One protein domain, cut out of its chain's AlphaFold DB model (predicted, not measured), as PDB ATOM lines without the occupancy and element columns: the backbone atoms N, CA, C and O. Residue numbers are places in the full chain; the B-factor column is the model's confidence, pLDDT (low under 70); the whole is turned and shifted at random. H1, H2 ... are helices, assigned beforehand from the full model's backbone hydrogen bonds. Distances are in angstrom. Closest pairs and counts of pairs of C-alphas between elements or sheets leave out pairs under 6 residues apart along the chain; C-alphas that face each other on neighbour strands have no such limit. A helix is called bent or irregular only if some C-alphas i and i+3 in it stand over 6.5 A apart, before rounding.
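This is residues 2 to 13 and 490 to 669 of the 716 residues of the protein "Beta-galactosidase" of Peptococcaceae bacterium (UniProt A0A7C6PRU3). The long helix H4 runs through the middle of an elongated all-helix body, with H6 crossing it on one side and H2 and H8 packed along it on the other. H9a packs on H8, H1 packs on H6, and short H7 lies crosswise to H4 and H6 near one end; at the other end loop residues 561 to 567 stick out. H2, H4, H8 and H9a make a bundle, each touching another at a shallow tilt. The printed part has 192 residues with nine named helices, H1 to H9 in chain order, and no named strand. The whole is compact, with a radius of gyration of the C-alphas of 18.6 A, and spans 62 by 32 by 31 A.

H1, residues 2 to 13, touches H6, residues 579 to 602, with residues 9 to 13 alone, at a steep tilt of 40 degrees; the closest C-alphas, of Phe 13 and Ser 588, are 5.1 A apart. H2, residues 490 to 509, touches H4, residues 525 to 555, with residues 500 to 507 alone, at a shallow tilt of 25 degrees, opposite ways; the closest C-alphas, of Asn 507 and Trp 533, are 5.8 A apart. H3, residues 515 to 518, only just touches H7, residues 611 to 618, with 3 pairs of C-alphas within 8 A, the closest Leu 518 and Gly 613 at 6.4 A. With residues 539 to 550 alone, H4 touches H6 at a steep tilt of 54 degrees, opposite ways, closest at C-alphas 546 and 587, 4.4 A. H5, residues 569 to 576, is close to H4 but not clearly touching, closest at C-alphas 554 and 575, 6.2 A. H7 is about perpendicular to H6, at 89 degrees, and touches it, closest at C-alphas 599 and 611, 4.9 A. H8, residues 625 to 635, touches H2, closest at C-alphas 500 and 626, 5.3 A. H9, residues 643 to 665, was assigned as one helix by its hydrogen bonds but is bent: C-alphas 654 and 657 are 7.1 A apart, and arms H9a, residues 643 to 654, and H9b, residues 657 to 665, stand at 43 degrees. H8 and H9a form a helical hairpin, closest at C-alphas 631 and 644, 5.0 A. H2 and H6 are apart. Every O i to N i+4 pair is within hydrogen-bond range in H1, H2, H4 to H8, H9a and H9b; H3 is too short for one.

H1 begins at C-alpha 2 (-32.679, 34.526, -9.223). H4 measures 44.6 A, H6 33.8 A and H2 28.9 A. H9b ends at C-alpha 665 (-18.646, 46.002, -23.312).

The C-alphas farthest apart, of Asn 522 and Trp 563, are 65.6 A apart. Residues 14 to 489 are not printed; C-alphas 13 and 490 are 24.8 A apart across the cut. The link from H4 to H5 is long. Residues 557 to 570 have pLDDT under 70.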
ATOM      1  N   PHE A   2     -32.953  33.240  -9.883       78.88
ATOM      2  CA  PHE A   2     -32.679  34.526  -9.223       78.88
ATOM      3  C   PHE A   2     -33.863  35.154  -8.459       78.88
ATOM      4  O   PHE A   2     -33.659  35.674  -7.368       78.88
ATOM      5  N   LYS A   3     -35.108  35.037  -8.952       82.12
ATOM      6  CA  LYS A   3     -36.304  35.534  -8.233       82.12
ATOM      7  C   LYS A   3     -36.464  34.910  -6.837       82.12
ATOM      8  O   LYS A   3     -36.676  35.629  -5.871       82.12
ATOM      9  N   ARG A   4     -36.284  33.585  -6.713       83.44
ATOM     10  CA  ARG A   4     -36.385  32.867  -5.425       83.44
ATOM     11  C   ARG A   4     -35.302  33.310  -4.438       83.44
ATOM     12  O   ARG A   4     -35.571  33.464  -3.258       83.44
ATOM     13  N   PHE A   5     -34.091  33.548  -4.938       82.56
ATOM     14  CA  PHE A   5     -32.969  33.992  -4.115       82.56
ATOM     15  C   PHE A   5     -33.117  35.460  -3.675       82.56
ATOM     16  O   PHE A   5     -32.789  35.796  -2.544       82.56
ATOM     17  N   GLY A   6     -33.694  36.321  -4.522       85.94
ATOM     18  CA  GLY A   6     -34.062  37.688  -4.141       85.94
ATOM     19  C   GLY A   6     -35.115  37.726  -3.028       85.94
ATOM     20  O   GLY A   6     -34.942  38.457  -2.059       85.94
ATOM     21  N   VAL A   7     -36.152  36.881  -3.116       90.31
ATOM     22  CA  VAL A   7     -37.156  36.728  -2.043       90.31
ATOM     23  C   VAL A   7     -36.504  36.279  -0.733       90.31
ATOM     24  O   VAL A   7     -36.852  36.798   0.319       90.31
ATOM     25  N   LEU A   8     -35.514  35.381  -0.790       90.06
ATOM     26  CA  LEU A   8     -34.785  34.928   0.397       90.06
ATOM     27  C   LEU A   8     -33.995  36.065   1.066       90.06
ATOM     28  O   LEU A   8     -34.034  36.182   2.286       90.06
ATOM     29  N   ILE A   9     -33.331  36.932   0.292       89.62
ATOM     30  CA  ILE A   9     -32.615  38.103   0.836       89.62
ATOM     31  C   ILE A   9     -33.590  39.067   1.525       89.62
ATOM     32  O   ILE A   9     -33.308  39.530   2.628       89.62
ATOM     33  N   ILE A  10     -34.745  39.335   0.906       92.12
ATOM     34  CA  ILE A  10     -35.785  40.199   1.489       92.12
ATOM     35  C   ILE A  10     -36.344  39.569   2.769       92.12
ATOM     36  O   ILE A  10     -36.426  40.242   3.792       92.12
ATOM     37  N   ALA A  11     -36.673  38.275   2.744       93.81
ATOM     38  CA  ALA A  11     -37.165  37.556   3.914       93.81
ATOM     39  C   ALA A  11     -36.145  37.581   5.062       93.81
ATOM     40  O   ALA A  11     -36.513  37.829   6.203       93.81
ATOM     41  N   MET A  12     -34.858  37.396   4.764       93.06
ATOM     42  CA  MET A  12     -33.784  37.468   5.755       93.06
ATOM     43  C   MET A  12     -33.627  38.877   6.342       93.06
ATOM     44  O   MET A  12     -33.409  39.005   7.544       93.06
ATOM     45  N   PHE A  13     -33.783  39.936   5.537       93.62
ATOM     46  CA  PHE A  13     -33.814  41.310   6.048       93.62
ATOM     47  C   PHE A  13     -34.994  41.525   6.999       93.62
ATOM     48  O   PHE A  13     -34.782  41.943   8.132       93.62
ATOM     49  N   LYS A 490     -13.438  36.342  17.402       92.81
ATOM     50  CA  LYS A 490     -12.351  35.473  16.932       92.81
ATOM     51  C   LYS A 490     -12.884  34.170  16.330       92.81
ATOM     52  O   LYS A 490     -12.440  33.751  15.262       92.81
ATOM     53  N   LYS A 491     -13.852  33.531  17.000       93.69
ATOM     54  CA  LYS A 491     -14.478  32.291  16.512       93.69
ATOM     55  C   LYS A 491     -15.284  32.553  15.238       93.69
ATOM     56  O   LYS A 491     -15.161  31.792  14.282       93.69
ATOM     57  N   ALA A 492     -16.059  33.639  15.212       93.31
ATOM     58  CA  ALA A 492     -16.848  34.039  14.052       93.31
ATOM     59  C   ALA A 492     -15.960  34.349  12.835       93.31
ATOM     60  O   ALA A 492     -16.218  33.825  11.756       93.31
ATOM     61  N   ALA A 493     -14.881  35.115  13.015       94.06
ATOM     62  CA  ALA A 493     -13.948  35.500  11.960       94.06
ATOM     63  C   ALA A 493     -13.228  34.288  11.353       94.06
ATOM     64  O   ALA A 493     -13.154  34.168  10.130       94.06
ATOM     65  N   ILE A 494     -12.754  33.351  12.183       95.00
ATOM     66  CA  ILE A 494     -12.088  32.125  11.709       95.00
ATOM     67  C   ILE A 494     -13.072  31.229  10.948       95.00
ATOM     68  O   ILE A 494     -12.774  30.799   9.833       95.00
ATOM     69  N   LEU A 495     -14.256  30.969  11.516       95.88
ATOM     70  CA  LEU A 495     -15.277  30.143  10.864       95.88
ATOM     71  C   LEU A 495     -15.717  30.764   9.530       95.88
ATOM     72  O   LEU A 495     -15.852  30.066   8.521       95.88
ATOM     73  N   TRP A 496     -15.888  32.086   9.512       95.75
ATOM     74  CA  TRP A 496     -16.248  32.825   8.312       95.75
ATOM     75  C   TRP A 496     -15.140  32.790   7.257       95.75
ATOM     76  O   TRP A 496     -15.434  32.605   6.078       95.75
ATOM     77  N   LEU A 497     -13.865  32.881   7.648       96.25
ATOM     78  CA  LEU A 497     -12.739  32.753   6.722       96.25
ATOM     79  C   LEU A 497     -12.715  31.378   6.036       96.25
ATOM     80  O   LEU A 497     -12.542  31.311   4.819       96.25
ATOM     81  N   VAL A 498     -12.947  30.290   6.778       96.25
ATOM     82  CA  VAL A 498     -13.046  28.933   6.200       96.25
ATOM     83  C   VAL A 498     -14.176  28.863   5.169       96.25
ATOM     84  O   VAL A 498     -13.998  28.321   4.075       96.25
ATOM     85  N   PHE A 499     -15.324  29.470   5.477       95.06
ATOM     86  CA  PHE A 499     -16.452  29.557   4.553       95.06
ATOM     87  C   PHE A 499     -16.123  30.383   3.295       95.06
ATOM     88  O   PHE A 499     -16.417  29.951   2.178       95.06
ATOM     89  N   LEU A 500     -15.449  31.529   3.449       94.56
ATOM     90  CA  LEU A 500     -14.991  32.354   2.328       94.56
ATOM     91  C   LEU A 500     -14.014  31.594   1.425       94.56
ATOM     92  O   LEU A 500     -14.165  31.642   0.205       94.56
ATOM     93  N   LEU A 501     -13.065  30.847   1.997       94.50
ATOM     94  CA  LEU A 501     -12.135  30.009   1.236       94.50
ATOM     95  C   LEU A 501     -12.877  28.936   0.430       94.50
ATOM     96  O   LEU A 501     -12.615  28.776  -0.765       94.50
ATOM     97  N   LEU A 502     -13.853  28.255   1.040       94.62
ATOM     98  CA  LEU A 502     -14.686  27.268   0.350       94.62
ATOM     99  C   LEU A 502     -15.418  27.895  -0.842       94.62
ATOM    100  O   LEU A 502     -15.406  27.340  -1.943       94.62
ATOM    101  N   ILE A 503     -16.019  29.069  -0.651       93.19
ATOM    102  CA  ILE A 503     -16.726  29.785  -1.716       93.19
ATOM    103  C   ILE A 503     -15.773  30.227  -2.820       93.19
ATOM    104  O   ILE A 503     -16.106  30.079  -3.997       93.19
ATOM    105  N   THR A 504     -14.594  30.743  -2.477       92.12
ATOM    106  CA  THR A 504     -13.583  31.150  -3.457       92.12
ATOM    107  C   THR A 504     -13.131  29.958  -4.302       92.12
ATOM    108  O   THR A 504     -13.120  30.064  -5.530       92.12
ATOM    109  N   VAL A 505     -12.868  28.798  -3.689       92.81
ATOM    110  CA  VAL A 505     -12.501  27.563  -4.407       92.81
ATOM    111  C   VAL A 505     -13.630  27.092  -5.331       92.81
ATOM    112  O   VAL A 505     -13.382  26.746  -6.489       92.81
ATOM    113  N   GLN A 506     -14.883  27.094  -4.865       92.62
ATOM    114  CA  GLN A 506     -16.023  26.670  -5.689       92.62
ATOM    115  C   GLN A 506     -16.303  27.652  -6.837       92.62
ATOM    116  O   GLN A 506     -16.602  27.219  -7.951       92.62
ATOM    117  N   ASN A 507     -16.146  28.958  -6.607       88.44
ATOM    118  CA  ASN A 507     -16.272  29.981  -7.647       88.44
ATOM    119  C   ASN A 507     -15.159  29.891  -8.692       88.44
ATOM    120  O   ASN A 507     -15.439  30.078  -9.875       88.44
ATOM    121  N   PHE A 508     -13.934  29.560  -8.284       87.75
ATOM    122  CA  PHE A 508     -12.826  29.326  -9.209       87.75
ATOM    123  C   PHE A 508     -13.049  28.081 -10.082       87.75
ATOM    124  O   PHE A 508     -12.781  28.106 -11.277       87.75
ATOM    125  N   ARG A 509     -13.614  27.006  -9.513       88.12
ATOM    126  CA  ARG A 509     -13.968  25.776 -10.251       88.12
ATOM    127  C   ARG A 509     -15.214  25.917 -11.132       88.12
ATOM    128  O   ARG A 509     -15.480  25.047 -11.962       88.12
ATOM    129  N   SER A 510     -16.017  26.956 -10.923       87.19
ATOM    130  CA  SER A 510     -17.227  27.188 -11.706       87.19
ATOM    131  C   SER A 510     -16.886  27.749 -13.093       87.19
ATOM    132  O   SER A 510     -15.971  28.564 -13.203       87.19
ATOM    133  N   PRO A 511     -17.596  27.343 -14.161       85.81
ATOM    134  CA  PRO A 511     -17.360  27.904 -15.485       85.81
ATOM    135  C   PRO A 511     -17.675  29.403 -15.502       85.81
ATOM    136  O   PRO A 511     -18.662  29.853 -14.910       85.81
ATOM    137  N   ASN A 512     -16.853  30.166 -16.220       84.00
ATOM    138  CA  ASN A 512     -17.194  31.537 -16.573       84.00
ATOM    139  C   ASN A 512     -18.406  31.531 -17.504       84.00
ATOM    140  O   ASN A 512     -18.534  30.654 -18.355       84.00
ATOM    141  N   TRP A 513     -19.271  32.522 -17.325       86.19
ATOM    142  CA  TRP A 513     -20.497  32.672 -18.093       86.19
ATOM    143  C   TRP A 513     -20.601  34.082 -18.677       86.19
ATOM    144  O   TRP A 513     -20.143  35.066 -18.070       86.19
ATOM    145  N   ALA A 514     -21.148  34.163 -19.890       87.12
ATOM    146  CA  ALA A 514     -21.339  35.409 -20.625       87.12
ATOM    147  C   ALA A 514     -22.592  36.162 -20.150       87.12
ATOM    148  O   ALA A 514     -23.469  35.595 -19.508       87.12
ATOM    149  N   TYR A 515     -22.678  37.455 -20.468       86.25
ATOM    150  CA  TYR A 515     -23.842  38.276 -20.115       86.25
ATOM    151  C   TYR A 515     -25.151  37.730 -20.713       86.25
ATOM    152  O   TYR A 515     -26.160  37.660 -20.017       86.25
ATOM    153  N   GLU A 516     -25.098  37.241 -21.953       86.38
ATOM    154  CA  GLU A 516     -26.222  36.635 -22.687       86.38
ATOM    155  C   GLU A 516     -26.855  35.440 -21.948       86.38
ATOM    156  O   GLU A 516     -28.042  35.147 -22.088       86.38
ATOM    157  N   GLU A 517     -26.097  34.764 -21.080       87.12
ATOM    158  CA  GLU A 517     -26.603  33.627 -20.310       87.12
ATOM    159  C   GLU A 517     -27.607  34.031 -19.217       87.12
ATOM    160  O   GLU A 517     -28.311  33.160 -18.700       87.12
ATOM    161  N   LEU A 518     -27.723  35.326 -18.880       85.31
ATOM    162  CA  LEU A 518     -28.761  35.838 -17.971       85.31
ATOM    163  C   LEU A 518     -30.179  35.615 -18.504       85.31
ATOM    164  O   LEU A 518     -31.110  35.499 -17.704       85.31
ATOM    165  N   TYR A 519     -30.322  35.555 -19.827       83.69
ATOM    166  CA  TYR A 519     -31.606  35.490 -20.524       83.69
ATOM    167  C   TYR A 519     -31.980  34.083 -20.948       83.69
ATOM    168  O   TYR A 519     -33.134  33.827 -21.282       83.69
ATOM    169  N   ASN A 520     -31.027  33.152 -20.905       85.56
ATOM    170  CA  ASN A 520     -31.292  31.776 -21.275       85.56
ATOM    171  C   ASN A 520     -32.283  31.156 -20.267       85.56
ATOM    172  O   ASN A 520     -31.936  31.014 -19.088       85.56
ATOM    173  N   PRO A 521     -33.500  30.754 -20.690       79.25
ATOM    174  CA  PRO A 521     -34.487  30.171 -19.784       79.25
ATOM    175  C   PRO A 521     -34.054  28.789 -19.266       79.25
ATOM    176  O   PRO A 521     -34.428  28.403 -18.158       79.25
ATOM    177  N   ASN A 522     -33.210  28.073 -20.025       83.94
ATOM    178  CA  ASN A 522     -32.756  26.709 -19.747       83.94
ATOM    179  C   ASN A 522     -31.217  26.586 -19.781       83.94
ATOM    180  O   ASN A 522     -30.655  25.871 -20.617       83.94
ATOM    181  N   PRO A 523     -30.493  27.242 -18.854       85.69
ATOM    182  CA  PRO A 523     -29.038  27.198 -18.834       85.69
ATOM    183  C   PRO A 523     -28.526  25.784 -18.520       85.69
ATOM    184  O   PRO A 523     -29.081  25.056 -17.682       85.69
ATOM    185  N   LYS A 524     -27.411  25.397 -19.158       89.31
ATOM    186  CA  LYS A 524     -26.762  24.090 -18.943       89.31
ATOM    187  C   LYS A 524     -26.506  23.860 -17.447       89.31
ATOM    188  O   LYS A 524     -26.242  24.791 -16.687       89.31
ATOM    189  N   ARG A 525     -26.516  22.597 -16.997       87.06
ATOM    190  CA  ARG A 525     -26.318  22.233 -15.572       87.06
ATOM    191  C   ARG A 525     -25.063  22.871 -14.954       87.06
ATOM    192  O   ARG A 525     -25.115  23.317 -13.810       87.06
ATOM    193  N   LYS A 526     -23.965  22.959 -15.715       88.12
ATOM    194  CA  LYS A 526     -22.713  23.599 -15.275       88.12
ATOM    195  C   LYS A 526     -22.883  25.109 -15.012       88.12
ATOM    196  O   LYS A 526     -22.386  25.595 -14.002       88.12
ATOM    197  N   ILE A 527     -23.649  25.811 -15.850       86.25
ATOM    198  CA  ILE A 527     -23.961  27.245 -15.711       86.25
ATOM    199  C   ILE A 527     -24.895  27.480 -14.517       86.25
ATOM    200  O   ILE A 527     -24.635  28.350 -13.695       86.25
ATOM    201  N   ARG A 528     -25.920  26.634 -14.325       85.94
ATOM    202  CA  ARG A 528     -26.788  26.693 -13.128       85.94
ATOM    203  C   ARG A 528     -25.998  26.566 -11.825       85.94
ATOM    204  O   ARG A 528     -26.277  27.281 -10.867       85.94
ATOM    205  N   ARG A 529     -24.997  25.677 -11.797       88.25
ATOM    206  CA  ARG A 529     -24.077  25.543 -10.658       88.25
ATOM    207  C   ARG A 529     -23.230  26.807 -10.480       88.25
ATOM    208  O   ARG A 529     -23.072  27.250  -9.348       88.25
ATOM    209  N   ALA A 530     -22.733  27.407 -11.562       88.00
ATOM    210  CA  ALA A 530     -22.005  28.676 -11.499       88.00
ATOM    211  C   ALA A 530     -22.878  29.820 -10.960       88.00
ATOM    212  O   ALA A 530     -22.433  30.555 -10.084       88.00
ATOM    213  N   PHE A 531     -24.137  29.930 -11.399       89.44
ATOM    214  CA  PHE A 531     -25.080  30.931 -10.885       89.44
ATOM    215  C   PHE A 531     -25.264  30.800  -9.375       89.44
ATOM    216  O   PHE A 531     -25.157  31.794  -8.666       89.44
ATOM    217  N   PHE A 532     -25.457  29.575  -8.877       90.31
ATOM    218  CA  PHE A 532     -25.595  29.316  -7.445       90.31
ATOM    219  C   PHE A 532     -24.374  29.784  -6.636       90.31
ATOM    220  O   PHE A 532     -24.525  30.569  -5.699       90.31
ATOM    221  N   TRP A 533     -23.159  29.366  -7.016       90.06
ATOM    222  CA  TRP A 533     -21.940  29.744  -6.286       90.06
ATOM    223  C   TRP A 533     -21.633  31.242  -6.375       90.06
ATOM    224  O   TRP A 533     -21.168  31.834  -5.399       90.06
ATOM    225  N   ARG A 534     -21.967  31.887  -7.499       90.25
ATOM    226  CA  ARG A 534     -21.817  33.339  -7.665       90.25
ATOM    227  C   ARG A 534     -22.837  34.127  -6.848       90.25
ATOM    228  O   ARG A 534     -22.463  35.136  -6.258       90.25
ATOM    229  N   SER A 535     -24.079  33.653  -6.739       89.75
ATOM    230  CA  SER A 535     -25.069  34.229  -5.818       89.75
ATOM    231  C   SER A 535     -24.631  34.091  -4.361       89.75
ATOM    232  O   SER A 535     -24.721  35.057  -3.605       89.75
ATOM    233  N   LEU A 536     -24.079  32.936  -3.979       91.06
ATOM    234  CA  LEU A 536     -23.535  32.738  -2.636       91.06
ATOM    235  C   LEU A 536     -22.303  33.623  -2.381       91.06
ATOM    236  O   LEU A 536     -22.170  34.188  -1.300       91.06
ATOM    237  N   GLY A 537     -21.438  33.807  -3.384       91.44
ATOM    238  CA  GLY A 537     -20.295  34.723  -3.319       91.44
ATOM    239  C   GLY A 537     -20.709  36.183  -3.129       91.44
ATOM    240  O   GLY A 537     -20.132  36.873  -2.291       91.44
ATOM    241  N   PHE A 538     -21.749  36.633  -3.837       92.38
ATOM    242  CA  PHE A 538     -22.333  37.962  -3.647       92.38
ATOM    243  C   PHE A 538     -22.828  38.168  -2.208       92.38
ATOM    244  O   PHE A 538     -22.428  39.134  -1.558       92.38
ATOM    245  N   VAL A 539     -23.638  37.241  -1.685       91.88
ATOM    246  CA  VAL A 539     -24.141  37.321  -0.302       91.88
ATOM    247  C   VAL A 539     -22.986  37.298   0.692       91.88
ATOM    248  O   VAL A 539     -22.928  38.135   1.584       91.88
ATOM    249  N   SER A 540     -22.009  36.415   0.499       93.25
ATOM    250  CA  SER A 540     -20.865  36.288   1.411       93.25
ATOM    251  C   SER A 540     -19.997  37.543   1.441       93.25
ATOM    252  O   SER A 540     -19.480  37.918   2.493       93.25
ATOM    253  N   ARG A 541     -19.881  38.259   0.317       92.94
ATOM    254  CA  ARG A 541     -19.258  39.588   0.287       92.94
ATOM    255  C   ARG A 541     -20.024  40.586   1.152       92.94
ATOM    256  O   ARG A 541     -19.402  41.262   1.965       92.94
ATOM    257  N   MET A 542     -21.344  40.677   0.993       94.75
ATOM    258  CA  MET A 542     -22.169  41.599   1.786       94.75
ATOM    259  C   MET A 542     -22.119  41.251   3.277       94.75
ATOM    260  O   MET A 542     -22.011  42.148   4.108       94.75
ATOM    261  N   PHE A 543     -22.082  39.959   3.606       94.88
ATOM    262  CA  PHE A 543     -21.865  39.493   4.972       94.88
ATOM    263  C   PHE A 543     -20.490  39.861   5.517       94.88
ATOM    264  O   PHE A 543     -20.383  40.299   6.654       94.88
ATOM    265  N   THR A 544     -19.437  39.768   4.711       94.88
ATOM    266  CA  THR A 544     -18.095  40.192   5.139       94.88
ATOM    267  C   THR A 544     -18.055  41.695   5.439       94.88
ATOM    268  O   THR A 544     -17.458  42.110   6.426       94.88
ATOM    269  N   LEU A 545     -18.746  42.516   4.641       94.12
ATOM    270  CA  LEU A 545     -18.859  43.956   4.898       94.12
ATOM    271  C   LEU A 545     -19.664  44.262   6.161       94.12
ATOM    272  O   LEU A 545     -19.251  45.110   6.949       94.12
ATOM    273  N   GLY A 546     -20.771  43.549   6.382       95.19
ATOM    274  CA  GLY A 546     -21.530  43.647   7.626       95.19
ATOM    275  C   GLY A 546     -20.685  43.267   8.845       95.19
ATOM    276  O   GLY A 546     -20.715  43.976   9.845       95.19
ATOM    277  N   ALA A 547     -19.880  42.204   8.747       94.31
ATOM    278  CA  ALA A 547     -18.996  41.757   9.825       94.31
ATOM    279  C   ALA A 547     -17.940  42.807  10.169       94.31
ATOM    280  O   ALA A 547     -17.732  43.107  11.339       94.31
ATOM    281  N   ILE A 548     -17.305  43.395   9.154       93.56
ATOM    282  CA  ILE A 548     -16.290  44.437   9.342       93.56
ATOM    283  C   ILE A 548     -16.905  45.697   9.947       93.56
ATOM    284  O   ILE A 548     -16.308  46.299  10.833       93.56
ATOM    285  N   PHE A 549     -18.105  46.081   9.508       93.56
ATOM    286  CA  PHE A 549     -18.820  47.215  10.082       93.56
ATOM    287  C   PHE A 549     -19.144  46.992  11.567       93.56
ATOM    288  O   PHE A 549     -18.880  47.866  12.388       93.56
ATOM    289  N   VAL A 550     -19.652  45.811  11.932       92.94
ATOM    290  CA  VAL A 550     -19.951  45.473  13.335       92.94
ATOM    291  C   VAL A 550     -18.673  45.329  14.164       92.94
ATOM    292  O   VAL A 550     -18.607  45.842  15.275       92.94
ATOM    293  N   SER A 551     -17.628  44.708  13.621       91.56
ATOM    294  CA  SER A 551     -16.307  44.638  14.259       91.56
ATOM    295  C   SER A 551     -15.768  46.037  14.567       91.56
ATOM    296  O   SER A 551     -15.373  46.313  15.698       91.56
ATOM    297  N   PHE A 552     -15.843  46.952  13.596       89.12
ATOM    298  CA  PHE A 552     -15.478  48.355  13.780       89.12
ATOM    299  C   PHE A 552     -16.315  49.028  14.874       89.12
ATOM    300  O   PHE A 552     -15.754  49.642  15.780       89.12
ATOM    301  N   LEU A 553     -17.641  48.858  14.844       87.81
ATOM    302  CA  LEU A 553     -18.555  49.426  15.837       87.81
ATOM    303  C   LEU A 553     -18.185  49.018  17.271       87.81
ATOM    304  O   LEU A 553     -18.256  49.859  18.164       87.81
ATOM    305  N   PHE A 554     -17.775  47.766  17.488       87.19
ATOM    306  CA  PHE A 554     -17.408  47.221  18.802       87.19
ATOM    307  C   PHE A 554     -15.957  47.542  19.207       87.19
ATOM    308  O   PHE A 554     -15.655  47.599  20.397       87.19
ATOM    309  N   ARG A 555     -15.063  47.788  18.241       83.12
ATOM    310  CA  ARG A 555     -13.636  48.084  18.476       83.12
ATOM    311  C   ARG A 555     -13.280  49.565  18.491       83.12
ATOM    312  O   ARG A 555     -12.164  49.892  18.878       83.12
ATOM    313  N   LEU A 556     -14.181  50.450  18.063       76.69
ATOM    314  CA  LEU A 556     -13.934  51.890  18.084       76.69
ATOM    315  C   LEU A 556     -13.591  52.318  19.535       76.69
ATOM    316  O   LEU A 556     -14.400  52.080  20.440       76.69
ATOM    317  N   PRO A 557     -12.407  52.895  19.801       65.88
ATOM    318  CA  PRO A 557     -12.078  53.365  21.137       65.88
ATOM    319  C   PRO A 557     -13.037  54.508  21.476       65.88
ATOM    320  O   PRO A 557     -13.031  55.550  20.829       65.88
ATOM    321  N   LEU A 558     -13.913  54.286  22.456       63.16
ATOM    322  CA  LEU A 558     -14.740  55.345  23.036       63.16
ATOM    323  C   LEU A 558     -13.991  55.956  24.214       63.16
ATOM    324  O   LEU A 558     -14.499  56.004  25.329       63.16
ATOM    325  N   GLU A 559     -12.761  56.391  23.962       58.09
ATOM    326  CA  GLU A 559     -12.073  57.329  24.843       58.09
ATOM    327  C   GLU A 559     -12.659  58.702  24.547       58.09
ATOM    328  O   GLU A 559     -12.129  59.503  23.780       58.09
ATOM    329  N   ILE A 560     -13.865  58.911  25.066       58.22
ATOM    330  CA  ILE A 560     -14.508  60.208  24.981       58.22
ATOM    331  C   ILE A 560     -13.754  61.106  25.950       58.22
ATOM    332  O   ILE A 560     -13.664  60.759  27.131       58.22
ATOM    333  N   PRO A 561     -13.209  62.235  25.479       64.44
ATOM    334  CA  PRO A 561     -12.579  63.177  26.378       64.44
ATOM    335  C   PRO A 561     -13.588  63.590  27.449       64.44
ATOM    336  O   PRO A 561     -14.736  63.880  27.115       64.44
ATOM    337  N   TYR A 562     -13.179  63.645  28.717       63.31
ATOM    338  CA  TYR A 562     -14.076  63.966  29.838       63.31
ATOM    339  C   TYR A 562     -14.838  65.289  29.658       63.31
ATOM    340  O   TYR A 562     -15.912  65.480  30.219       63.31
ATOM    341  N   TRP A 563     -14.306  66.184  28.828       63.31
ATOM    342  CA  TRP A 563     -14.907  67.462  28.479       63.31
ATOM    343  C   TRP A 563     -16.027  67.406  27.431       63.31
ATOM    344  O   TRP A 563     -16.779  68.374  27.295       63.31
ATOM    345  N   LEU A 564     -16.162  66.307  26.686       67.19
ATOM    346  CA  LEU A 564     -17.188  66.131  25.662       67.19
ATOM    347  C   LEU A 564     -18.478  65.602  26.311       67.19
ATOM    348  O   LEU A 564     -18.701  64.399  26.412       67.19
ATOM    349  N   SER A 565     -19.352  66.515  26.730       58.25
ATOM    350  CA  SER A 565     -20.628  66.224  27.401       58.25
ATOM    351  C   SER A 565     -21.758  65.810  26.441       58.25
ATOM    352  O   SER A 565     -22.879  66.292  26.581       58.25
ATOM    353  N   TYR A 566     -21.466  64.964  25.444       64.25
ATOM    354  CA  TYR A 566     -22.483  64.404  24.541       64.25
ATOM    355  C   TYR A 566     -23.108  63.136  25.107       64.25
ATOM    356  O   TYR A 566     -22.405  62.243  25.587       64.25
ATOM    357  N   ASP A 567     -24.424  63.008  24.937       60.25
ATOM    358  CA  ASP A 567     -25.109  61.746  25.179       60.25
ATOM    359  C   ASP A 567     -24.773  60.714  24.085       60.25
ATOM    360  O   ASP A 567     -25.372  60.657  23.011       60.25
ATOM    361  N   ILE A 568     -23.788  59.865  24.371       64.69
ATOM    362  CA  ILE A 568     -23.406  58.719  23.533       64.69
ATOM    363  C   ILE A 568     -24.210  57.449  23.835       64.69
ATOM    364  O   ILE A 568     -23.874  56.371  23.326       64.69
ATOM    365  N   SER A 569     -25.290  57.549  24.616       64.62
ATOM    366  CA  SER A 569     -26.194  56.429  24.892       64.62
ATOM    367  C   SER A 569     -26.670  55.701  23.635       64.62
ATOM    368  O   SER A 569     -26.714  54.475  23.690       64.62
ATOM    369  N   PRO A 570     -26.940  56.344  22.476       69.44
ATOM    370  CA  PRO A 570     -27.309  55.611  21.261       69.44
ATOM    371  C   PRO A 570     -26.214  54.653  20.775       69.44
ATOM    372  O   PRO A 570     -26.498  53.529  20.359       69.44
ATOM    373  N   LEU A 571     -24.948  55.071  20.848       72.81
ATOM    374  CA  LEU A 571     -23.821  54.245  20.424       72.81
ATOM    375  C   LEU A 571     -23.540  53.126  21.432       72.81
ATOM    376  O   LEU A 571     -23.255  51.992  21.044       72.81
ATOM    377  N   LEU A 572     -23.678  53.430  22.722       73.62
ATOM    378  CA  LEU A 572     -23.589  52.437  23.787       73.62
ATOM    379  C   LEU A 572     -24.722  51.403  23.684       73.62
ATOM    380  O   LEU A 572     -24.470  50.208  23.818       73.62
ATOM    381  N   LEU A 573     -25.939  51.849  23.368       76.94
ATOM    382  CA  LEU A 573     -27.109  51.008  23.131       76.94
ATOM    383  C   LEU A 573     -26.896  50.094  21.924       76.94
ATOM    384  O   LEU A 573     -27.264  48.928  21.972       76.94
ATOM    385  N   LEU A 574     -26.271  50.581  20.848       82.88
ATOM    386  CA  LEU A 574     -25.893  49.726  19.722       82.88
ATOM    387  C   LEU A 574     -24.876  48.655  20.141       82.88
ATOM    388  O   LEU A 574     -25.004  47.504  19.734       82.88
ATOM    389  N   ARG A 575     -23.899  48.996  20.989       84.88
ATOM    390  CA  ARG A 575     -22.917  48.030  21.518       84.88
ATOM    391  C   ARG A 575     -23.492  47.036  22.517       84.88
ATOM    392  O   ARG A 575     -22.922  45.960  22.671       84.88
ATOM    393  N   SER A 576     -24.589  47.373  23.192       83.56
ATOM    394  CA  SER A 576     -25.280  46.433  24.075       83.56
ATOM    395  C   SER A 576     -26.124  45.415  23.305       83.56
ATOM    396  O   SER A 576     -26.519  44.405  23.876       83.56
ATOM    397  N   GLN A 577     -26.379  45.620  22.007       89.56
ATOM    398  CA  GLN A 577     -27.111  44.642  21.200       89.56
ATOM    399  C   GLN A 577     -26.263  43.413  20.852       89.56
ATOM    400  O   GLN A 577     -25.033  43.439  20.850       89.56
ATOM    401  N   SER A 578     -26.938  42.326  20.467       91.31
ATOM    402  CA  SER A 578     -26.278  41.115  19.973       91.31
ATOM    403  C   SER A 578     -25.443  41.408  18.712       91.31
ATOM    404  O   SER A 578     -26.019  41.747  17.668       91.31
ATOM    405  N   PRO A 579     -24.110  41.192  18.738       92.25
ATOM    406  CA  PRO A 579     -23.250  41.426  17.576       92.25
ATOM    407  C   PRO A 579     -23.652  40.578  16.366       92.25
ATOM    408  O   PRO A 579     -23.539  41.019  15.226       92.25
ATOM    409  N   LEU A 580     -24.161  39.361  16.599       92.31
ATOM    410  CA  LEU A 580     -24.596  38.459  15.531       92.31
ATOM    411  C   LEU A 580     -25.868  38.957  14.840       92.31
ATOM    412  O   LEU A 580     -25.953  38.878  13.615       92.31
ATOM    413  N   LEU A 581     -26.840  39.483  15.595       93.00
ATOM    414  CA  LEU A 581     -28.062  40.051  15.014       93.00
ATOM    415  C   LEU A 581     -27.751  41.329  14.233       93.00
ATOM    416  O   LEU A 581     -28.222  41.472  13.105       93.00
ATOM    417  N   LEU A 582     -26.903  42.206  14.785       93.50
ATOM    418  CA  LEU A 582     -26.409  43.386  14.072       93.50
ATOM    419  C   LEU A 582     -25.671  42.996  12.792       93.50
ATOM    420  O   LEU A 582     -25.914  43.582  11.740       93.50
ATOM    421  N   TRP A 583     -24.820  41.969  12.851       95.19
ATOM    422  CA  TRP A 583     -24.112  41.472  11.679       95.19
ATOM    423  C   TRP A 583     -25.098  41.002  10.604       95.19
ATOM    424  O   TRP A 583     -24.998  41.435   9.454       95.19
ATOM    425  N   LEU A 584     -26.091  40.187  10.964       94.88
ATOM    426  CA  LEU A 584     -27.121  39.693  10.042       94.88
ATOM    427  C   LEU A 584     -27.947  40.836   9.426       94.88
ATOM    428  O   LEU A 584     -28.173  40.862   8.210       94.88
ATOM    429  N   PHE A 585     -28.345  41.811  10.244       95.69
ATOM    430  CA  PHE A 585     -29.091  42.990   9.813       95.69
ATOM    431  C   PHE A 585     -28.272  43.868   8.855       95.69
ATOM    432  O   PHE A 585     -28.701  44.112   7.729       95.69
ATOM    433  N   CYS A 586     -27.053  44.270   9.228       95.56
ATOM    434  CA  CYS A 586     -26.184  45.086   8.372       95.56
ATOM    435  C   CYS A 586     -25.867  44.381   7.044       95.56
ATOM    436  O   CYS A 586     -25.880  45.003   5.984       95.56
ATOM    437  N   SER A 587     -25.640  43.066   7.076       95.88
ATOM    438  CA  SER A 587     -25.338  42.269   5.880       95.88
ATOM    439  C   SER A 587     -26.514  42.189   4.904       95.88
ATOM    440  O   SER A 587     -26.341  42.303   3.684       95.88
ATOM    441  N   SER A 588     -27.727  41.993   5.430       94.50
ATOM    442  CA  SER A 588     -28.948  41.965   4.623       94.50
ATOM    443  C   SER A 588     -29.301  43.357   4.088       94.50
ATOM    444  O   SER A 588     -29.607  43.484   2.901       94.50
ATOM    445  N   LEU A 589     -29.122  44.408   4.895       94.75
ATOM    446  CA  LEU A 589     -29.269  45.803   4.477       94.75
ATOM    447  C   LEU A 589     -28.301  46.165   3.340       94.75
ATOM    448  O   LEU A 589     -28.729  46.683   2.310       94.75
ATOM    449  N   PHE A 590     -27.011  45.834   3.463       94.62
ATOM    450  CA  PHE A 590     -26.025  46.064   2.398       94.62
ATOM    451  C   PHE A 590     -26.362  45.299   1.115       94.62
ATOM    452  O   PHE A 590     -26.213  45.840   0.017       94.62
ATOM    453  N   SER A 591     -26.887  44.076   1.239       93.69
ATOM    454  CA  SER A 591     -27.372  43.302   0.090       93.69
ATOM    455  C   SER A 591     -28.531  44.008  -0.622       93.69
ATOM    456  O   SER A 591     -28.512  44.111  -1.850       93.69
ATOM    457  N   LEU A 592     -29.504  44.542   0.126       92.81
ATOM    458  CA  LEU A 592     -30.641  45.284  -0.426       92.81
ATOM    459  C   LEU A 592     -30.218  46.606  -1.070       92.81
ATOM    460  O   LEU A 592     -30.610  46.868  -2.207       92.81
ATOM    461  N   ILE A 593     -29.367  47.398  -0.409       91.25
ATOM    462  CA  ILE A 593     -28.821  48.648  -0.964       91.25
ATOM    463  C   ILE A 593     -28.110  48.364  -2.289       91.25
ATOM    464  O   ILE A 593     -28.306  49.070  -3.282       91.25
ATOM    465  N   ARG A 594     -27.322  47.285  -2.345       91.69
ATOM    466  CA  ARG A 594     -26.620  46.889  -3.564       91.69
ATOM    467  C   ARG A 594     -27.577  46.433  -4.664       91.69
ATOM    468  O   ARG A 594     -27.390  46.813  -5.821       91.69
ATOM    469  N   MET A 595     -28.604  45.655  -4.328       92.25
ATOM    470  CA  MET A 595     -29.644  45.275  -5.285       92.25
ATOM    471  C   MET A 595     -30.399  46.500  -5.805       92.25
ATOM    472  O   MET A 595     -30.638  46.582  -7.004       92.25
ATOM    473  N   MET A 596     -30.704  47.482  -4.959       90.50
ATOM    474  CA  MET A 596     -31.343  48.733  -5.371       90.50
ATOM    475  C   MET A 596     -30.447  49.530  -6.329       90.50
ATOM    476  O   MET A 596     -30.888  49.899  -7.417       90.50
ATOM    477  N   GLN A 597     -29.162  49.700  -5.993       90.50
ATOM    478  CA  GLN A 597     -28.176  50.361  -6.856       90.50
ATOM    479  C   GLN A 597     -28.086  49.698  -8.241       90.50
ATOM    480  O   GLN A 597     -28.033  50.377  -9.266       90.50
ATOM    481  N   VAL A 598     -28.045  48.365  -8.280       90.38
ATOM    482  CA  VAL A 598     -27.946  47.604  -9.532       90.38
ATOM    483  C   VAL A 598     -29.283  47.570 -10.270       90.38
ATOM    484  O   VAL A 598     -29.278  47.571 -11.492       90.38
ATOM    485  N   GLY A 599     -30.416  47.587  -9.568       89.38
ATOM    486  CA  GLY A 599     -31.756  47.616 -10.156       89.38
ATOM    487  C   GLY A 599     -32.027  48.914 -10.911       89.38
ATOM    488  O   GLY A 599     -32.504  48.869 -12.043       89.38
ATOM    489  N   LEU A 600     -31.612  50.052 -10.344       87.50
ATOM    490  CA  LEU A 600     -31.637  51.348 -11.033       87.50
ATOM    491  C   LEU A 600     -30.802  51.317 -12.321       87.50
ATOM    492  O   LEU A 600     -31.214  51.846 -13.350       87.50
ATOM    493  N   ALA A 601     -29.640  50.657 -12.287       87.75
ATOM    494  CA  ALA A 601     -28.810  50.493 -13.473       87.75
ATOM    495  C   ALA A 601     -29.396  49.484 -14.475       87.75
ATOM    496  O   ALA A 601     -29.304  49.726 -15.675       87.75
ATOM    497  N   ALA A 602     -30.026  48.401 -14.015       87.81
ATOM    498  CA  ALA A 602     -30.577  47.335 -14.856       87.81
ATOM    499  C   ALA A 602     -31.639  47.847 -15.839       87.81
ATOM    500  O   ALA A 602     -31.688  47.388 -16.978       87.81
ATOM    501  N   ALA A 603     -32.428  48.853 -15.446       85.12
ATOM    502  CA  ALA A 603     -33.396  49.503 -16.331       85.12
ATOM    503  C   ALA A 603     -32.746  50.158 -17.565       85.12
ATOM    504  O   ALA A 603     -33.385  50.290 -18.600       85.12
ATOM    505  N   SER A 604     -31.468  50.539 -17.479       84.00
ATOM    506  CA  SER A 604     -30.714  51.157 -18.578       84.00
ATOM    507  C   SER A 604     -29.862  50.178 -19.394       84.00
ATOM    508  O   SER A 604     -29.166  50.603 -20.316       84.00
ATOM    509  N   TRP A 605     -29.851  48.895 -19.021       87.31
ATOM    510  CA  TRP A 605     -29.071  47.868 -19.708       87.31
ATOM    511  C   TRP A 605     -29.865  47.228 -20.850       87.31
ATOM    512  O   TRP A 605     -31.092  47.139 -20.753       87.31
ATOM    513  N   PRO A 606     -29.181  46.731 -21.899       85.50
ATOM    514  CA  PRO A 606     -29.831  45.973 -22.962       85.50
ATOM    515  C   PRO A 606     -30.633  44.802 -22.391       85.50
ATOM    516  O   PRO A 606     -30.166  44.119 -21.478       85.50
ATOM    517  N   GLU A 607     -31.842  44.597 -22.918       84.31
ATOM    518  CA  GLU A 607     -32.746  43.487 -22.573       84.31
ATOM    519  C   GLU A 607     -33.208  43.435 -21.099       84.31
ATOM    520  O   GLU A 607     -33.757  42.426 -20.665       84.31
ATOM    521  N   HIS A 608     -33.013  44.505 -20.315       85.31
ATOM    522  CA  HIS A 608     -33.513  44.651 -18.936       85.31
ATOM    523  C   HIS A 608     -33.261  43.414 -18.040       85.31
ATOM    524  O   HIS A 608     -34.204  42.740 -17.604       85.31
ATOM    525  N   PRO A 609     -31.989  43.084 -17.744       87.81
ATOM    526  CA  PRO A 609     -31.643  41.887 -16.986       87.81
ATOM    527  C   PRO A 609     -32.268  41.901 -15.588       87.81
ATOM    528  O   PRO A 609     -32.435  42.944 -14.954       87.81
ATOM    529  N   SER A 610     -32.520  40.711 -15.039       88.12
ATOM    530  CA  SER A 610     -32.949  40.608 -13.641       88.12
ATOM    531  C   SER A 610     -31.897  41.205 -12.693       88.12
ATOM    532  O   SER A 610     -30.712  40.878 -12.790       88.12
ATOM    533  N   THR A 611     -32.332  42.023 -11.732       89.50
ATOM    534  CA  THR A 611     -31.455  42.760 -10.804       89.50
ATOM    535  C   THR A 611     -30.423  41.878 -10.106       89.50
ATOM    536  O   THR A 611     -29.236  42.195 -10.091       89.50
ATOM    537  N   LEU A 612     -30.851  40.741  -9.546       87.25
ATOM    538  CA  LEU A 612     -29.952  39.823  -8.844       87.25
ATOM    539  C   LEU A 612     -28.998  39.103  -9.815       87.25
ATOM    540  O   LEU A 612     -27.833  38.899  -9.480       87.25
ATOM    541  N   GLY A 613     -29.466  38.744 -11.015       88.06
ATOM    542  CA  GLY A 613     -28.610  38.153 -12.046       88.06
ATOM    543  C   GLY A 613     -27.499  39.117 -12.462       88.06
ATOM    544  O   GLY A 613     -26.324  38.745 -12.460       88.06
ATOM    545  N   LEU A 614     -27.854  40.385 -12.692       89.44
ATOM    546  CA  LEU A 614     -26.899  41.450 -12.987       89.44
ATOM    547  C   LEU A 614     -25.942  41.710 -11.811       89.44
ATOM    548  O   LEU A 614     -24.744  41.873 -12.034       89.44
ATOM    549  N   CYS A 615     -26.428  41.678 -10.560       89.69
ATOM    550  CA  CYS A 615     -25.564  41.741  -9.373       89.69
ATOM    551  C   CYS A 615     -24.517  40.624  -9.416       89.69
ATOM    552  O   CYS A 615     -23.326  40.900  -9.376       89.69
ATOM    553  N   CYS A 616     -24.942  39.366  -9.562       88.44
ATOM    554  CA  CYS A 616     -24.036  38.215  -9.567       88.44
ATOM    555  C   CYS A 616     -23.007  38.286 -10.705       88.44
ATOM    556  O   CYS A 616     -21.852  37.900 -10.515       88.44
ATOM    557  N   TRP A 617     -23.412  38.794 -11.872       89.94
ATOM    558  CA  TRP A 617     -22.521  38.979 -13.016       89.94
ATOM    559  C   TRP A 617     -21.449  40.041 -12.747       89.94
ATOM    560  O   TRP A 617     -20.260  39.779 -12.935       89.94
ATOM    561  N   LEU A 618     -21.841  41.215 -12.238       87.69
ATOM    562  CA  LEU A 618     -20.913  42.305 -11.896       87.69
ATOM    563  C   LEU A 618     -19.928  41.909 -10.792       87.69
ATOM    564  O   LEU A 618     -18.810  42.418 -10.724       87.69
ATOM    565  N   GLU A 619     -20.350  40.994  -9.928       86.31
ATOM    566  CA  GLU A 619     -19.607  40.543  -8.757       86.31
ATOM    567  C   GLU A 619     -18.638  39.386  -9.067       86.31
ATOM    568  O   GLU A 619     -17.824  39.003  -8.227       86.31
ATOM    569  N   ARG A 620     -18.632  38.864 -10.306       83.31
ATOM    570  CA  ARG A 620     -17.817  37.699 -10.707       83.31
ATOM    571  C   ARG A 620     -16.305  37.870 -10.512       83.31
ATOM    572  O   ARG A 620     -15.589  36.878 -10.391       83.31
ATOM    573  N   ARG A 621     -15.798  39.106 -10.501       79.88
ATOM    574  CA  ARG A 621     -14.359  39.396 -10.357       79.88
ATOM    575  C   ARG A 621     -13.908  39.571  -8.900       79.88
ATOM    576  O   ARG A 621     -12.710  39.620  -8.650       79.88
ATOM    577  N   TYR A 622     -14.831  39.599  -7.935       78.56
ATOM    578  CA  TYR A 622     -14.529  39.805  -6.511       78.56
ATOM    579  C   TYR A 622     -14.258  38.498  -5.747       78.56
ATOM    580  O   TYR A 622     -14.624  38.358  -4.585       78.56
ATOM    581  N   SER A 623     -13.582  37.526  -6.362       77.00
ATOM    582  CA  SER A 623     -13.235  36.259  -5.687       77.00
ATOM    583  C   SER A 623     -12.237  36.437  -4.524       77.00
ATOM    584  O   SER A 623     -12.033  35.509  -3.745       77.00
ATOM    585  N   TRP A 624     -11.644  37.629  -4.394       82.06
ATOM    586  CA  TRP A 624     -10.620  38.011  -3.413       82.06
ATOM    587  C   TRP A 624     -11.160  38.424  -2.040       82.06
ATOM    588  O   TRP A 624     -10.388  38.812  -1.170       82.06
ATOM    589  N   VAL A 625     -12.473  38.327  -1.808       87.06
ATOM    590  CA  VAL A 625     -13.096  38.667  -0.511       87.06
ATOM    591  C   VAL A 625     -12.488  37.871   0.655       87.06
ATOM    592  O   VAL A 625     -12.464  38.365   1.777       87.06
ATOM    593  N   PHE A 626     -11.915  36.690   0.406       92.44
ATOM    594  CA  PHE A 626     -11.197  35.939   1.439       92.44
ATOM    595  C   PHE A 626     -10.000  36.711   2.027       92.44
ATOM    596  O   PHE A 626      -9.749  36.567   3.214       92.44
ATOM    597  N   LEU A 627      -9.309  37.571   1.260       92.62
ATOM    598  CA  LEU A 627      -8.200  38.398   1.769       92.62
ATOM    599  C   LEU A 627      -8.690  39.443   2.774       92.62
ATOM    600  O   LEU A 627      -8.034  39.708   3.777       92.62
ATOM    601  N   VAL A 628      -9.881  39.989   2.537       92.75
ATOM    602  CA  VAL A 628     -10.573  40.864   3.489       92.75
ATOM    603  C   VAL A 628     -10.960  40.073   4.750       92.75
ATOM    604  O   VAL A 628     -10.824  40.578   5.861       92.75
ATOM    605  N   GLY A 629     -11.349  38.801   4.598       92.62
ATOM    606  CA  GLY A 629     -11.538  37.869   5.716       92.62
ATOM    607  C   GLY A 629     -10.252  37.581   6.504       92.62
ATOM    608  O   GLY A 629     -10.290  37.574   7.730       92.62
ATOM    609  N   ILE A 630      -9.108  37.406   5.830       95.00
ATOM    610  CA  ILE A 630      -7.791  37.255   6.481       95.00
ATOM    611  C   ILE A 630      -7.459  38.514   7.278       95.00
ATOM    612  O   ILE A 630      -7.068  38.406   8.435       95.00
ATOM    613  N   ALA A 631      -7.670  39.698   6.696       93.88
ATOM    614  CA  ALA A 631      -7.463  40.960   7.396       93.88
ATOM    615  C   ALA A 631      -8.355  41.073   8.643       93.88
ATOM    616  O   ALA A 631      -7.877  41.499   9.691       93.88
ATOM    617  N   TRP A 632      -9.620  40.645   8.568       94.88
ATOM    618  CA  TRP A 632     -10.520  40.628   9.727       94.88
ATOM    619  C   TRP A 632     -10.051  39.652  10.821       94.88
ATOM    620  O   TRP A 632     -10.059  39.999  12.003       94.88
ATOM    621  N   VAL A 633      -9.547  38.470  10.451       94.88
ATOM    622  CA  VAL A 633      -8.892  37.566  11.411       94.88
ATOM    623  C   VAL A 633      -7.647  38.223  12.012       94.88
ATOM    624  O   VAL A 633      -7.469  38.163  13.224       94.88
ATOM    625  N   GLY A 634      -6.826  38.903  11.208       92.19
ATOM    626  CA  GLY A 634      -5.641  39.634  11.669       92.19
ATOM    627  C   GLY A 634      -5.964  40.700  12.718       92.19
ATOM    628  O   GLY A 634      -5.243  40.829  13.705       92.19
ATOM    629  N   VAL A 635      -7.102  41.391  12.589       89.19
ATOM    630  CA  VAL A 635      -7.596  42.341  13.606       89.19
ATOM    631  C   VAL A 635      -7.856  41.649  14.952       89.19
ATOM    632  O   VAL A 635      -7.576  42.212  16.012       89.19
ATOM    633  N   CYS A 636      -8.296  40.386  14.948       89.12
ATOM    634  CA  CYS A 636      -8.424  39.580  16.170       89.12
ATOM    635  C   CYS A 636      -7.073  39.190  16.800       89.12
ATOM    636  O   CYS A 636      -7.057  38.757  17.951       89.12
ATOM    637  N   TYR A 637      -5.968  39.340  16.067       90.56
ATOM    638  CA  TYR A 637      -4.592  39.074  16.502       90.56
ATOM    639  C   TYR A 637      -3.750  40.356  16.652       90.56
ATOM    640  O   TYR A 637      -2.527  40.277  16.705       90.56
ATOM    641  N   GLY A 638      -4.386  41.529  16.736       85.81
ATOM    642  CA  GLY A 638      -3.702  42.794  17.029       85.81
ATOM    643  C   GLY A 638      -3.355  43.652  15.811       85.81
ATOM    644  O   GLY A 638      -2.659  44.650  15.964       85.81
ATOM    645  N   TRP A 639      -3.838  43.322  14.608       89.75
ATOM    646  CA  TRP A 639      -3.750  44.270  13.490       89.75
ATOM    647  C   TRP A 639      -4.633  45.503  13.739       89.75
ATOM    648  O   TRP A 639      -5.679  45.380  14.390       89.75
ATOM    649  N   PRO A 640      -4.267  46.679  13.190       87.38
ATOM    650  CA  PRO A 640      -5.082  47.881  13.306       87.38
ATOM    651  C   PRO A 640      -6.519  47.661  12.821       87.38
ATOM    652  O   PRO A 640      -6.767  47.034  11.789       87.38
ATOM    653  N   TRP A 641      -7.493  48.224  13.536       84.56
ATOM    654  CA  TRP A 641      -8.920  48.017  13.252       84.56
ATOM    655  C   TRP A 641      -9.340  48.458  11.837       84.56
ATOM    656  O   TRP A 641     -10.315  47.941  11.292       84.56
ATOM    657  N   PHE A 642      -8.607  49.388  11.214       87.50
ATOM    658  CA  PHE A 642      -8.892  49.891   9.867       87.50
ATOM    659  C   PHE A 642      -8.347  48.993   8.741       87.50
ATOM    660  O   PHE A 642      -8.698  49.199   7.577       87.50
ATOM    661  N   THR A 643      -7.521  47.984   9.038       90.88
ATOM    662  CA  THR A 643      -6.875  47.140   8.016       90.88
ATOM    663  C   THR A 643      -7.868  46.438   7.074       90.88
ATOM    664  O   THR A 643      -7.659  46.505   5.860       90.88
ATOM    665  N   PRO A 644      -8.980  45.822   7.534       92.44
ATOM    666  CA  PRO A 644      -9.944  45.183   6.633       92.44
ATOM    667  C   PRO A 644     -10.607  46.174   5.667       92.44
ATOM    668  O   PRO A 644     -10.813  45.848   4.495       92.44
ATOM    669  N   TRP A 645     -10.891  47.397   6.134       90.69
ATOM    670  CA  TRP A 645     -11.419  48.482   5.305       90.69
ATOM    671  C   TRP A 645     -10.404  48.935   4.257       90.69
ATOM    672  O   TRP A 645     -10.754  49.036   3.084       90.69
ATOM    673  N   ALA A 646      -9.145  49.141   4.650       91.19
ATOM    674  CA  ALA A 646      -8.075  49.529   3.733       91.19
ATOM    675  C   ALA A 646      -7.870  48.482   2.624       91.19
ATOM    676  O   ALA A 646      -7.844  48.831   1.443       91.19
ATOM    677  N   VAL A 647      -7.820  47.193   2.986       93.44
ATOM    678  CA  VAL A 647      -7.706  46.079   2.029       93.44
ATOM    679  C   VAL A 647      -8.903  46.059   1.073       93.44
ATOM    680  O   VAL A 647      -8.733  45.932  -0.140       93.44
ATOM    681  N   TYR A 648     -10.121  46.234   1.588       92.19
ATOM    682  CA  TYR A 648     -11.323  46.283   0.760       92.19
ATOM    683  C   TYR A 648     -11.335  47.481  -0.209       92.19
ATOM    684  O   TYR A 648     -11.638  47.308  -1.393       92.19
ATOM    685  N   CYS A 649     -10.966  48.677   0.260       90.31
ATOM    686  CA  CYS A 649     -10.869  49.889  -0.556       90.31
ATOM    687  C   CYS A 649      -9.796  49.763  -1.646       90.31
ATOM    688  O   CYS A 649     -10.058  50.101  -2.802       90.31
ATOM    689  N   LEU A 650      -8.630  49.203  -1.316       92.31
ATOM    690  CA  LEU A 650      -7.566  48.925  -2.280       92.31
ATOM    691  C   LEU A 650      -8.069  48.017  -3.413       92.31
ATOM    692  O   LEU A 650      -7.900  48.334  -4.590       92.31
ATOM    693  N   PHE A 651      -8.762  46.923  -3.080       88.38
ATOM    694  CA  PHE A 651      -9.327  46.029  -4.095       88.38
ATOM    695  C   PHE A 651     -10.429  46.677  -4.928       88.38
ATOM    696  O   PHE A 651     -10.523  46.412  -6.127       88.38
ATOM    697  N   LEU A 652     -11.262  47.526  -4.322       87.50
ATOM    698  CA  LEU A 652     -12.255  48.298  -5.063       87.50
ATOM    699  C   LEU A 652     -11.596  49.200  -6.111       87.50
ATOM    700  O   LEU A 652     -12.051  49.202  -7.253       87.50
ATOM    701  N   LEU A 653     -10.525  49.910  -5.746       89.00
ATOM    702  CA  LEU A 653      -9.785  50.790  -6.654       89.00
ATOM    703  C   LEU A 653      -9.118  50.003  -7.787       89.00
ATOM    704  O   LEU A 653      -9.277  50.358  -8.953       89.00
ATOM    705  N   LEU A 654      -8.456  48.887  -7.469       90.44
ATOM    706  CA  LEU A 654      -7.786  48.039  -8.464       90.44
ATOM    707  C   LEU A 654      -8.765  47.401  -9.463       90.44
ATOM    708  O   LEU A 654      -8.456  47.273 -10.647       90.44
ATOM    709  N   LEU A 655      -9.958  47.002  -9.012       87.56
ATOM    710  CA  LEU A 655     -10.952  46.325  -9.856       87.56
ATOM    711  C   LEU A 655     -11.895  47.288 -10.592       87.56
ATOM    712  O   LEU A 655     -12.609  46.860 -11.509       87.56
ATOM    713  N   LEU A 656     -11.913  48.573 -10.225       88.19
ATOM    714  CA  LEU A 656     -12.798  49.577 -10.818       88.19
ATOM    715  C   LEU A 656     -12.630  49.698 -12.346       88.19
ATOM    716  O   LEU A 656     -13.652  49.609 -13.034       88.19
ATOM    717  N   PRO A 657     -11.410  49.806 -12.922       90.19
ATOM    718  CA  PRO A 657     -11.244  49.957 -14.370       90.19
ATOM    719  C   PRO A 657     -11.785  48.753 -15.147       90.19
ATOM    720  O   PRO A 657     -12.445  48.900 -16.178       90.19
ATOM    721  N   TRP A 658     -11.564  47.542 -14.631       88.06
ATOM    722  CA  TRP A 658     -12.085  46.321 -15.246       88.06
ATOM    723  C   TRP A 658     -13.600  46.237 -15.169       88.06
ATOM    724  O   TRP A 658     -14.233  45.781 -16.118       88.06
ATOM    725  N   ARG A 659     -14.190  46.697 -14.063       85.94
ATOM    726  CA  ARG A 659     -15.642  46.751 -13.913       85.94
ATOM    727  C   ARG A 659     -16.263  47.734 -14.900       85.94
ATOM    728  O   ARG A 659     -17.237  47.377 -15.552       85.94
ATOM    729  N   VAL A 660     -15.699  48.932 -15.038       87.75
ATOM    730  CA  VAL A 660     -16.169  49.929 -16.015       87.75
ATOM    731  C   VAL A 660     -16.070  49.370 -17.435       87.75
ATOM    732  O   VAL A 660     -17.046  49.421 -18.180       87.75
ATOM    733  N   LYS A 661     -14.941  48.731 -17.773       88.50
ATOM    734  CA  LYS A 661     -14.742  48.068 -19.069       88.50
ATOM    735  C   LYS A 661     -15.768  46.963 -19.333       88.50
ATOM    736  O   LYS A 661     -16.301  46.896 -20.435       88.50
ATOM    737  N   ASP A 662     -16.049  46.105 -18.351       86.69
ATOM    738  CA  ASP A 662     -17.048  45.037 -18.482       86.69
ATOM    739  C   ASP A 662     -18.456  45.613 -18.708       86.69
ATOM    740  O   ASP A 662     -19.166  45.131 -19.583       86.69
ATOM    741  N   VAL A 663     -18.827  46.669 -17.978       87.50
ATOM    742  CA  VAL A 663     -20.128  47.350 -18.111       87.50
ATOM    743  C   VAL A 663     -20.287  47.998 -19.491       87.50
ATOM    744  O   VAL A 663     -21.346  47.880 -20.097       87.50
ATOM    745  N   TRP A 664     -19.242  48.649 -20.011       87.62
ATOM    746  CA  TRP A 664     -19.280  49.255 -21.346       87.62
ATOM    747  C   TRP A 664     -19.346  48.215 -22.462       87.62
ATOM    748  O   TRP A 664     -20.088  48.403 -23.423       87.62
ATOM    749  N   LYS A 665     -18.624  47.094 -22.326       88.38
ATOM    750  CA  LYS A 665     -18.646  46.002 -23.312       88.38
ATOM    751  C   LYS A 665     -20.035  45.403 -23.522       88.38
ATOM    752  O   LYS A 665     -20.321  44.936 -24.614       88.38
ATOM    753  N   THR A 666     -20.879  45.405 -22.496       85.94
ATOM    754  CA  THR A 666     -22.251  44.883 -22.558       85.94
ATOM    755  C   THR A 666     -23.287  45.965 -22.870       85.94
ATOM    756  O   THR A 666     -24.474  45.742 -22.668       85.94
ATOM    757  N   GLY A 667     -22.863  47.158 -23.308       84.69
ATOM    758  CA  GLY A 667     -23.759  48.275 -23.636       84.69
ATOM    759  C   GLY A 667     -24.357  48.999 -22.422       84.69
ATOM    760  O   GLY A 667     -25.191  49.889 -22.582       84.69
ATOM    761  N   GLY A 668     -23.936  48.655 -21.202       85.62
ATOM    762  CA  GLY A 668     -24.373  49.317 -19.977       85.62
ATOM    763  C   GLY A 668     -23.683  50.669 -19.769       85.62
ATOM    764  O   GLY A 668     -22.513  50.867 -20.103       85.62
ATOM    765  N   LYS A 669     -24.383  51.621 -19.143       87.00
ATOM    766  CA  LYS A 669     -23.813  52.933 -18.787       87.00
ATOM    767  C   LYS A 669     -23.469  52.977 -17.300       87.00
ATOM    768  O   LYS A 669     -24.357  52.945 -16.449       87.00
TER     769      LYS A 669